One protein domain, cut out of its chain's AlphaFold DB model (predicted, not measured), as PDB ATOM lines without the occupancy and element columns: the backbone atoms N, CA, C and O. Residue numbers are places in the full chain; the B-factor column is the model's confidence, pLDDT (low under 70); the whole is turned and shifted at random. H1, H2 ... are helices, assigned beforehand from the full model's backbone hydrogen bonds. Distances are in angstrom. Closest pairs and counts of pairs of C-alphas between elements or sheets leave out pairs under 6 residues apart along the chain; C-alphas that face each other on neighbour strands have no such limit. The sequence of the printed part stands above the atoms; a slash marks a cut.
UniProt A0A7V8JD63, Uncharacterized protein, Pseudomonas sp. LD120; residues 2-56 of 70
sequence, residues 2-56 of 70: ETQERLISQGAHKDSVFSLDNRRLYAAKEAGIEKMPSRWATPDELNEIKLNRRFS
ATOM      1  N   GLU A   2     180.474 153.985 250.905       75.38
ATOM      2  CA  GLU A   2     181.120 154.078 249.575       75.38
ATOM      3  C   GLU A   2     181.027 155.468 248.901       75.38
ATOM      4  O   GLU A   2     182.023 156.006 248.423       75.38
ATOM      5  N   THR A   3     179.849 156.104 248.887       76.31
ATOM      6  CA  THR A   3     179.678 157.424 248.251       76.31
ATOM      7  C   THR A   3     180.498 158.529 248.929       76.31
ATOM      8  O   THR A   3     181.037 159.389 248.239       76.31
ATOM      9  N   GLN A   4     180.620 158.516 250.261       77.69
ATOM     10  CA  GLN A   4     181.363 159.546 250.996       77.69
ATOM     11  C   GLN A   4     182.871 159.375 250.810       77.69
ATOM     12  O   GLN A   4     183.565 160.351 250.541       77.69
ATOM     13  N   GLU A   5     183.363 158.137 250.849       83.94
ATOM     14  CA  GLU A   5     184.756 157.803 250.526       83.94
ATOM     15  C   GLU A   5     185.117 158.239 249.101       83.94
ATOM     16  O   GLU A   5     186.163 158.851 248.878       83.94
ATOM     17  N   ARG A   6     184.211 158.011 248.142       80.88
ATOM     18  CA  ARG A   6     184.391 158.439 246.751       80.88
ATOM     19  C   ARG A   6     184.384 159.957 246.583       80.88
ATOM     20  O   ARG A   6     185.124 160.481 245.761       80.88
ATOM     21  N   LEU A   7     183.560 160.683 247.333       79.69
ATOM     22  CA  LEU A   7     183.562 162.149 247.294       79.69
ATOM     23  C   LEU A   7     184.843 162.718 247.916       79.69
ATOM     24  O   LEU A   7     185.436 163.641 247.358       79.69
ATOM     25  N   ILE A   8     185.308 162.137 249.024       85.31
ATOM     26  CA  ILE A   8     186.571 162.522 249.664       85.31
ATOM     27  C   ILE A   8     187.753 162.280 248.717       85.31
ATOM     28  O   ILE A   8     188.591 163.167 248.563       85.31
ATOM     29  N   SER A   9     187.799 161.141 248.010       84.88
ATOM     30  CA  SER A   9     188.877 160.857 247.046       84.88
ATOM     31  C   SER A   9     188.910 161.827 245.856       84.88
ATOM     32  O   SER A   9     189.959 162.029 245.252       84.88
ATOM     33  N   GLN A  10     187.788 162.487 245.561       82.44
ATOM     34  CA  GLN A  10     187.675 163.540 244.548       82.44
ATOM     35  C   GLN A  10     187.999 164.948 245.091       82.44
ATOM     36  O   GLN A  10     187.789 165.952 244.406       82.44
ATOM     37  N   GLY A  11     188.496 165.045 246.328       83.31
ATOM     38  CA  GLY A  11     188.875 166.304 246.965       83.31
ATOM     39  C   GLY A  11     187.700 167.077 247.565       83.31
ATOM     40  O   GLY A  11     187.755 168.311 247.639       83.31
ATOM     41  N   ALA A  12     186.623 166.383 247.949       83.56
ATOM     42  CA  ALA A  12     185.567 166.963 248.768       83.56
ATOM     43  C   ALA A  12     185.912 166.875 250.265       83.56
ATOM     44  O   ALA A  12     186.625 165.970 250.701       83.56
ATOM     45  N   HIS A  13     185.414 167.821 251.063       85.62
ATOM     46  CA  HIS A  13     185.671 167.827 252.501       85.62
ATOM     47  C   HIS A  13     184.710 166.870 253.218       85.62
ATOM     48  O   HIS A  13     183.561 166.706 252.811       85.62
ATOM     49  N   LYS A  14     185.159 166.256 254.317       83.19
ATOM     50  CA  LYS A  14     184.338 165.322 255.112       83.19
ATOM     51  C   LYS A  14     183.049 165.957 255.659       83.19
ATOM     52  O   LYS A  14     182.048 165.265 255.793       83.19
ATOM     53  N   ASP A  15     183.095 167.266 255.903       85.19
ATOM     54  CA  ASP A  15     181.986 168.074 256.425       85.19
ATOM     55  C   ASP A  15     181.265 168.858 255.310       85.19
ATOM     56  O   ASP A  15     180.507 169.789 255.575       85.19
ATOM     57  N   SER A  16     181.537 168.542 254.038       82.06
ATOM     58  CA  SER A  16     180.860 169.184 252.911       82.06
ATOM     59  C   SER A  16     179.393 168.771 252.834       82.06
ATOM     60  O   SER A  16     179.037 167.601 252.966       82.06
ATOM     61  N   VAL A  17     178.545 169.751 252.527       82.56
ATOM     62  CA  VAL A  17     177.137 169.540 252.185       82.56
ATOM     63  C   VAL A  17     177.021 169.406 250.671       82.56
ATOM     64  O   VAL A  17     177.545 170.238 249.932       82.56
ATOM     65  N   PHE A  18     176.318 168.373 250.207       79.06
ATOM     66  CA  PHE A  18     176.099 168.125 248.783       79.06
ATOM     67  C   PHE A  18     174.618 168.194 248.446       79.06
ATOM     68  O   PHE A  18     173.766 167.782 249.233       79.06
ATOM     69  N   SER A  19     174.317 168.666 247.239       81.12
ATOM     70  CA  SER A  19     172.967 168.613 246.696       81.12
ATOM     71  C   SER A  19     172.805 167.399 245.776       81.12
ATOM     72  O   SER A  19     173.721 167.034 245.037       81.12
ATOM     73  N   LEU A  20     171.621 166.787 245.789       83.31
ATOM     74  CA  LEU A  20     171.282 165.656 244.913       83.31
ATOM     75  C   LEU A  20     170.820 166.098 243.511       83.31
ATOM     76  O   LEU A  20     170.781 165.290 242.577       83.31
ATOM     77  N   ASP A  21     170.508 167.388 243.359       81.75
ATOM     78  CA  ASP A  21     169.902 167.983 242.167       81.75
ATOM     79  C   ASP A  21     170.753 169.127 241.592       81.75
ATOM     80  O   ASP A  21     170.234 170.161 241.164       81.75
ATOM     81  N   ASN A  22     172.072 168.915 241.504       79.56
ATOM     82  CA  ASN A  22     173.030 169.894 240.970       79.56
ATOM     83  C   ASN A  22     172.601 170.487 239.613       79.56
ATOM     84  O   ASN A  22     172.765 171.681 239.387       79.56
ATOM     85  N   ARG A  23     172.008 169.683 238.715       78.38
ATOM     86  CA  ARG A  23     171.498 170.168 237.416       78.38
ATOM     87  C   ARG A  23     170.325 171.133 237.559       78.38
ATOM     88  O   ARG A  23     170.266 172.122 236.839       78.38
ATOM     89  N   ARG A  24     169.396 170.847 238.473       82.31
ATOM     90  CA  ARG A  24     168.224 171.696 238.710       82.31
ATOM     91  C   ARG A  24     168.640 173.010 239.363       82.31
ATOM     92  O   ARG A  24     168.144 174.057 238.966       82.31
ATOM     93  N   LEU A  25     169.578 172.949 240.308       82.69
ATOM     94  CA  LEU A  25     170.164 174.138 240.926       82.69
ATOM     95  C   LEU A  25     170.941 174.981 239.918       82.69
ATOM     96  O   LEU A  25     170.802 176.200 239.918       82.69
ATOM     97  N   TYR A  26     171.710 174.345 239.031       82.50
ATOM     98  CA  TYR A  26     172.398 175.051 237.958       82.50
ATOM     99  C   TYR A  26     171.407 175.759 237.028       82.50
ATOM    100  O   TYR A  26     171.530 176.957 236.817       82.50
ATOM    101  N   ALA A  27     170.372 175.064 236.545       85.69
ATOM    102  CA  ALA A  27     169.351 175.677 235.696       85.69
ATOM    103  C   ALA A  27     168.618 176.839 236.391       85.69
ATOM    104  O   ALA A  27     168.370 177.864 235.769       85.69
ATOM    105  N   ALA A  28     168.302 176.701 237.683       87.69
ATOM    106  CA  ALA A  28     167.692 177.772 238.469       87.69
ATOM    107  C   ALA A  28     168.611 179.000 238.569       87.69
ATOM    108  O   ALA A  28     168.148 180.124 238.387       87.69
ATOM    109  N   LYS A  29     169.915 178.782 238.787       86.56
ATOM    110  CA  LYS A  29     170.928 179.841 238.786       86.56
ATOM    111  C   LYS A  29     171.005 180.552 237.431       86.56
ATOM    112  O   LYS A  29     170.970 181.777 237.404       86.56
ATOM    113  N   GLU A  30     171.079 179.805 236.330       88.06
ATOM    114  CA  GLU A  30     171.113 180.374 234.971       88.06
ATOM    115  C   GLU A  30     169.827 181.149 234.638       88.06
ATOM    116  O   GLU A  30     169.867 182.159 233.946       88.06
ATOM    117  N   ALA A  31     168.685 180.719 235.182       90.44
ATOM    118  CA  ALA A  31     167.405 181.411 235.046       90.44
ATOM    119  C   ALA A  31     167.248 182.633 235.975       90.44
ATOM    120  O   ALA A  31     166.183 183.249 235.987       90.44
ATOM    121  N   GLY A  32     168.262 182.977 236.779       92.50
ATOM    122  CA  GLY A  32     168.208 184.109 237.710       92.50
ATOM    123  C   GLY A  32     167.298 183.888 238.924       92.50
ATOM    124  O   GLY A  32     166.873 184.851 239.557       92.50
ATOM    125  N   ILE A  33     166.976 182.638 239.266       91.06
ATOM    126  CA  ILE A  33     166.172 182.321 240.452       91.06
ATOM    127  C   ILE A  33     167.054 182.451 241.697       91.06
ATOM    128  O   ILE A  33     167.952 181.641 241.924       91.06
ATOM    129  N   GLU A  34     166.765 183.443 242.540       82.94
ATOM    130  CA  GLU A  34     167.569 183.730 243.736       82.94
ATOM    131  C   GLU A  34     167.435 182.678 244.843       82.94
ATOM    132  O   GLU A  34     168.376 182.448 245.604       82.94
ATOM    133  N   LYS A  35     166.262 182.044 244.974       85.62
ATOM    134  CA  LYS A  35     165.978 181.096 246.060       85.62
ATOM    135  C   LYS A  35     165.289 179.849 245.537       85.62
ATOM    136  O   LYS A  35     164.185 179.907 245.005       85.62
ATOM    137  N   MET A  36     165.930 178.710 245.767       83.62
ATOM    138  CA  MET A  36     165.354 177.397 245.513       83.62
ATOM    139  C   MET A  36     164.864 176.803 246.839       83.62
ATOM    140  O   MET A  36     165.640 176.775 247.801       83.62
ATOM    141  N   PRO A  37     163.623 176.295 246.926       85.31
ATOM    142  CA  PRO A  37     163.217 175.511 248.084       85.31
ATOM    143  C   PRO A  37     164.133 174.287 248.201       85.31
ATOM    144  O   PRO A  37     164.307 173.530 247.244       85.31
ATOM    145  N   SER A  38     164.741 174.114 249.371       85.94
ATOM    146  CA  SER A  38     165.644 173.006 249.675       85.94
ATOM    147  C   SER A  38     165.315 172.431 251.048       85.94
ATOM    148  O   SER A  38     164.837 173.137 251.935       85.94
ATOM    149  N   ARG A  39     165.534 171.126 251.204       91.44
ATOM    150  CA  ARG A  39     165.378 170.408 252.469       91.44
ATOM    151  C   ARG A  39     166.452 169.340 252.588       91.44
ATOM    152  O   ARG A  39     166.956 168.858 251.573       91.44
ATOM    153  N   TRP A  40     166.766 168.960 253.819       89.69
ATOM    154  CA  TRP A  40     167.605 167.798 254.076       89.69
ATOM    155  C   TRP A  40     166.890 166.525 253.614       89.69
ATOM    156  O   TRP A  40     165.686 166.372 253.833       89.69
ATOM    157  N   ALA A  41     167.634 165.645 252.945       87.38
ATOM    158  CA  ALA A  41     167.144 164.326 252.571       87.38
ATOM    159  C   ALA A  41     167.127 163.413 253.801       87.38
ATOM    160  O   ALA A  41     168.037 163.476 254.634       87.38
ATOM    161  N   THR A  42     166.111 162.564 253.913       90.00
ATOM    162  CA  THR A  42     166.065 161.527 254.950       90.00
ATOM    163  C   THR A  42     166.910 160.313 254.540       90.00
ATOM    164  O   THR A  42     167.203 160.131 253.355       90.00
ATOM    165  N   PRO A  43     167.310 159.446 255.489       85.69
ATOM    166  CA  PRO A  43     168.017 158.209 255.157       85.69
ATOM    167  C   PRO A  43     167.251 157.307 254.176       85.69
ATOM    168  O   PRO A  43     167.863 156.730 253.282       85.69
ATOM    169  N   ASP A  44     165.923 157.232 254.297       87.19
ATOM    170  CA  ASP A  44     165.082 156.414 253.414       87.19
ATOM    171  C   ASP A  44     165.105 156.938 251.972       87.19
ATOM    172  O   ASP A  44     165.331 156.177 251.032       87.19
ATOM    173  N   GLU A  45     165.009 158.258 251.795       86.44
ATOM    174  CA  GLU A  45     165.111 158.903 250.479       86.44
ATOM    175  C   GLU A  45     166.486 158.686 249.839       86.44
ATOM    176  O   GLU A  45     166.601 158.500 248.626       86.44
ATOM    177  N   LEU A  46     167.549 158.682 250.647       82.12
ATOM    178  CA  LEU A  46     168.899 158.391 250.170       82.12
ATOM    179  C   LEU A  46     169.051 156.937 249.711       82.12
ATOM    180  O   LEU A  46     169.786 156.695 248.754       82.12
ATOM    181  N   ASN A  47     168.359 155.994 250.354       80.94
ATOM    182  CA  ASN A  47     168.384 154.578 249.983       80.94
ATOM    183  C   ASN A  47     167.616 154.302 248.680       80.94
ATOM    184  O   ASN A  47     168.022 153.442 247.897       80.94
ATOM    185  N   GLU A  48     166.542 155.045 248.413       83.62
ATOM    186  CA  GLU A  48     165.784 154.947 247.158       83.62
ATOM    187  C   GLU A  48     166.554 155.523 245.957       83.62
ATOM    188  O   GLU A  48     166.402 155.085 244.810       83.62
ATOM    189  N   ILE A  49     167.427 156.501 246.202       77.19
ATOM    190  CA  ILE A  49     168.223 157.141 245.160       77.19
ATOM    191  C   ILE A  49     169.487 156.314 244.897       77.19
ATOM    192  O   ILE A  49     170.313 156.086 245.771       77.19
ATOM    193  N   LYS A  50     169.734 155.943 243.632       76.31
ATOM    194  CA  LYS A  50     171.033 155.381 243.206       76.31
ATOM    195  C   LYS A  50     172.137 156.454 243.259       76.31
ATOM    196  O   LYS A  50     172.552 156.969 242.216       76.31
ATOM    197  N   LEU A  51     172.621 156.788 244.459       76.31
ATOM    198  CA  LEU A  51     173.607 157.849 244.722       76.31
ATOM    199  C   LEU A  51     174.884 157.673 243.895       76.31
ATOM    200  O   LEU A  51     175.378 158.629 243.294       76.31
ATOM    201  N   ASN A  52     175.352 156.433 243.746       72.88
ATOM    202  CA  ASN A  52     176.528 156.113 242.937       72.88
ATOM    203  C   ASN A  52     176.392 156.540 241.465       72.88
ATOM    204  O   ASN A  52     177.404 156.852 240.839       72.88
ATOM    205  N   ARG A  53     175.172 156.612 240.917       70.88
ATOM    206  CA  ARG A  53     174.921 157.111 239.554       70.88
ATOM    207  C   ARG A  53     174.801 158.637 239.501       70.88
ATOM    208  O   ARG A  53     175.076 159.225 238.462       70.88
ATOM    209  N   ARG A  54     174.379 159.275 240.599       70.50
ATOM    210  CA  ARG A  54     174.188 160.734 240.700       70.50
ATOM    211  C   ARG A  54     175.511 161.484 240.865       70.50
ATOM    212  O   ARG A  54     175.676 162.549 240.282       70.50
ATOM    213  N   PHE A  55     176.468 160.908 241.589       72.94
ATOM    214  CA  PHE A  55     177.797 161.492 241.795       72.94
ATOM    215  C   PHE A  55     178.812 161.013 240.744       72.94
ATOM    216  O   PHE A  55     179.854 160.466 241.093       72.94
ATOM    217  N   SER A  56     178.504 161.158 239.452       67.62
ATOM    218  CA  SER A  56     179.382 160.702 238.356       67.62
ATOM    219  C   SER A  56     180.550 161.646 238.051       67.62
ATOM    220  O   SER A  56     181.368 161.352 237.187       67.62
TER     221      SER A  56
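AT A GLANCE: This is residues 2 to 56 of the 70 residues of an uncharacterized protein of Pseudomonas sp. LD120 (UniProt A0A7V8JD63). Four short helices are strung on long loops in a loose, open frame: H1, H3 and H4 gather at one end, H2 lies alone at the other, and the two long links, residues 10 to 21 and 31 to 42, run between the ends. No helix touches another, although H4 comes near H1. The printed part has 55 residues with four named helices, H1, H2, H3 and H4 in that order along the chain, and no named strand. The class is all helix, with under half of the residues, 27 of 55, in named elements. The whole is loose, with a radius of gyration of the C-alphas of 12.7 A, and its C-alphas span 34 by 27 by 20 A along their three main axes.

HOW THE PARTS SIT: H1, residues 2 to 9, is apart from H2, residues 22 to 30. H2 is also apart from H3, residues 43 to 48, and H1 and H3 are apart. H4, residues 51 to 54, is close to H1 but not clearly touching it, with 2 pairs of C-alphas within 8 A. The closest C-alphas of the two are those of Thr 3 and Asn 52, 6.3 A apart, and their centres are 11.3 A apart. H3 and H4 meet only through their link, and H2 and H4 are apart. In H1, H2 and H3 every O i to N i+4 pair is within hydrogen-bond range; H4 is too short for such a pair, and its 1 pair of O i and N i+3 is within range.

IN THESE COORDINATES: H1 begins at Glu 2, with its C-alpha at (181.120, 154.078, 249.575), and is 10.6 A long from first to last C-alpha, at Ser 9. H2, from Asn 22 to Glu 30, is the longest helix by residues, with 9 residues over 12.2 A; C-alpha 30 is at (171.113, 180.374, 234.971). H3 runs 8.9 A from Pro 43 to Glu 48. H4 runs 5.0 A from Leu 51 to Arg 54, whose C-alpha is at (174.188, 160.734, 240.700).

THE WHOLE: The two C-alphas farthest apart are those of Glu 2 and Gly 32, at 34.8 A. The first and last printed C-alphas, of Glu 2 and Ser 56, are 13.1 A apart. The links from H1 to H2 and from H2 to H3 are long, 12 residues each, and the link from H3 to H4 is tight, with 2 residues. The printed part has no cut. The mean pLDDT of the printed part of this model is 82.5; one residue, Ser 56, is under 70.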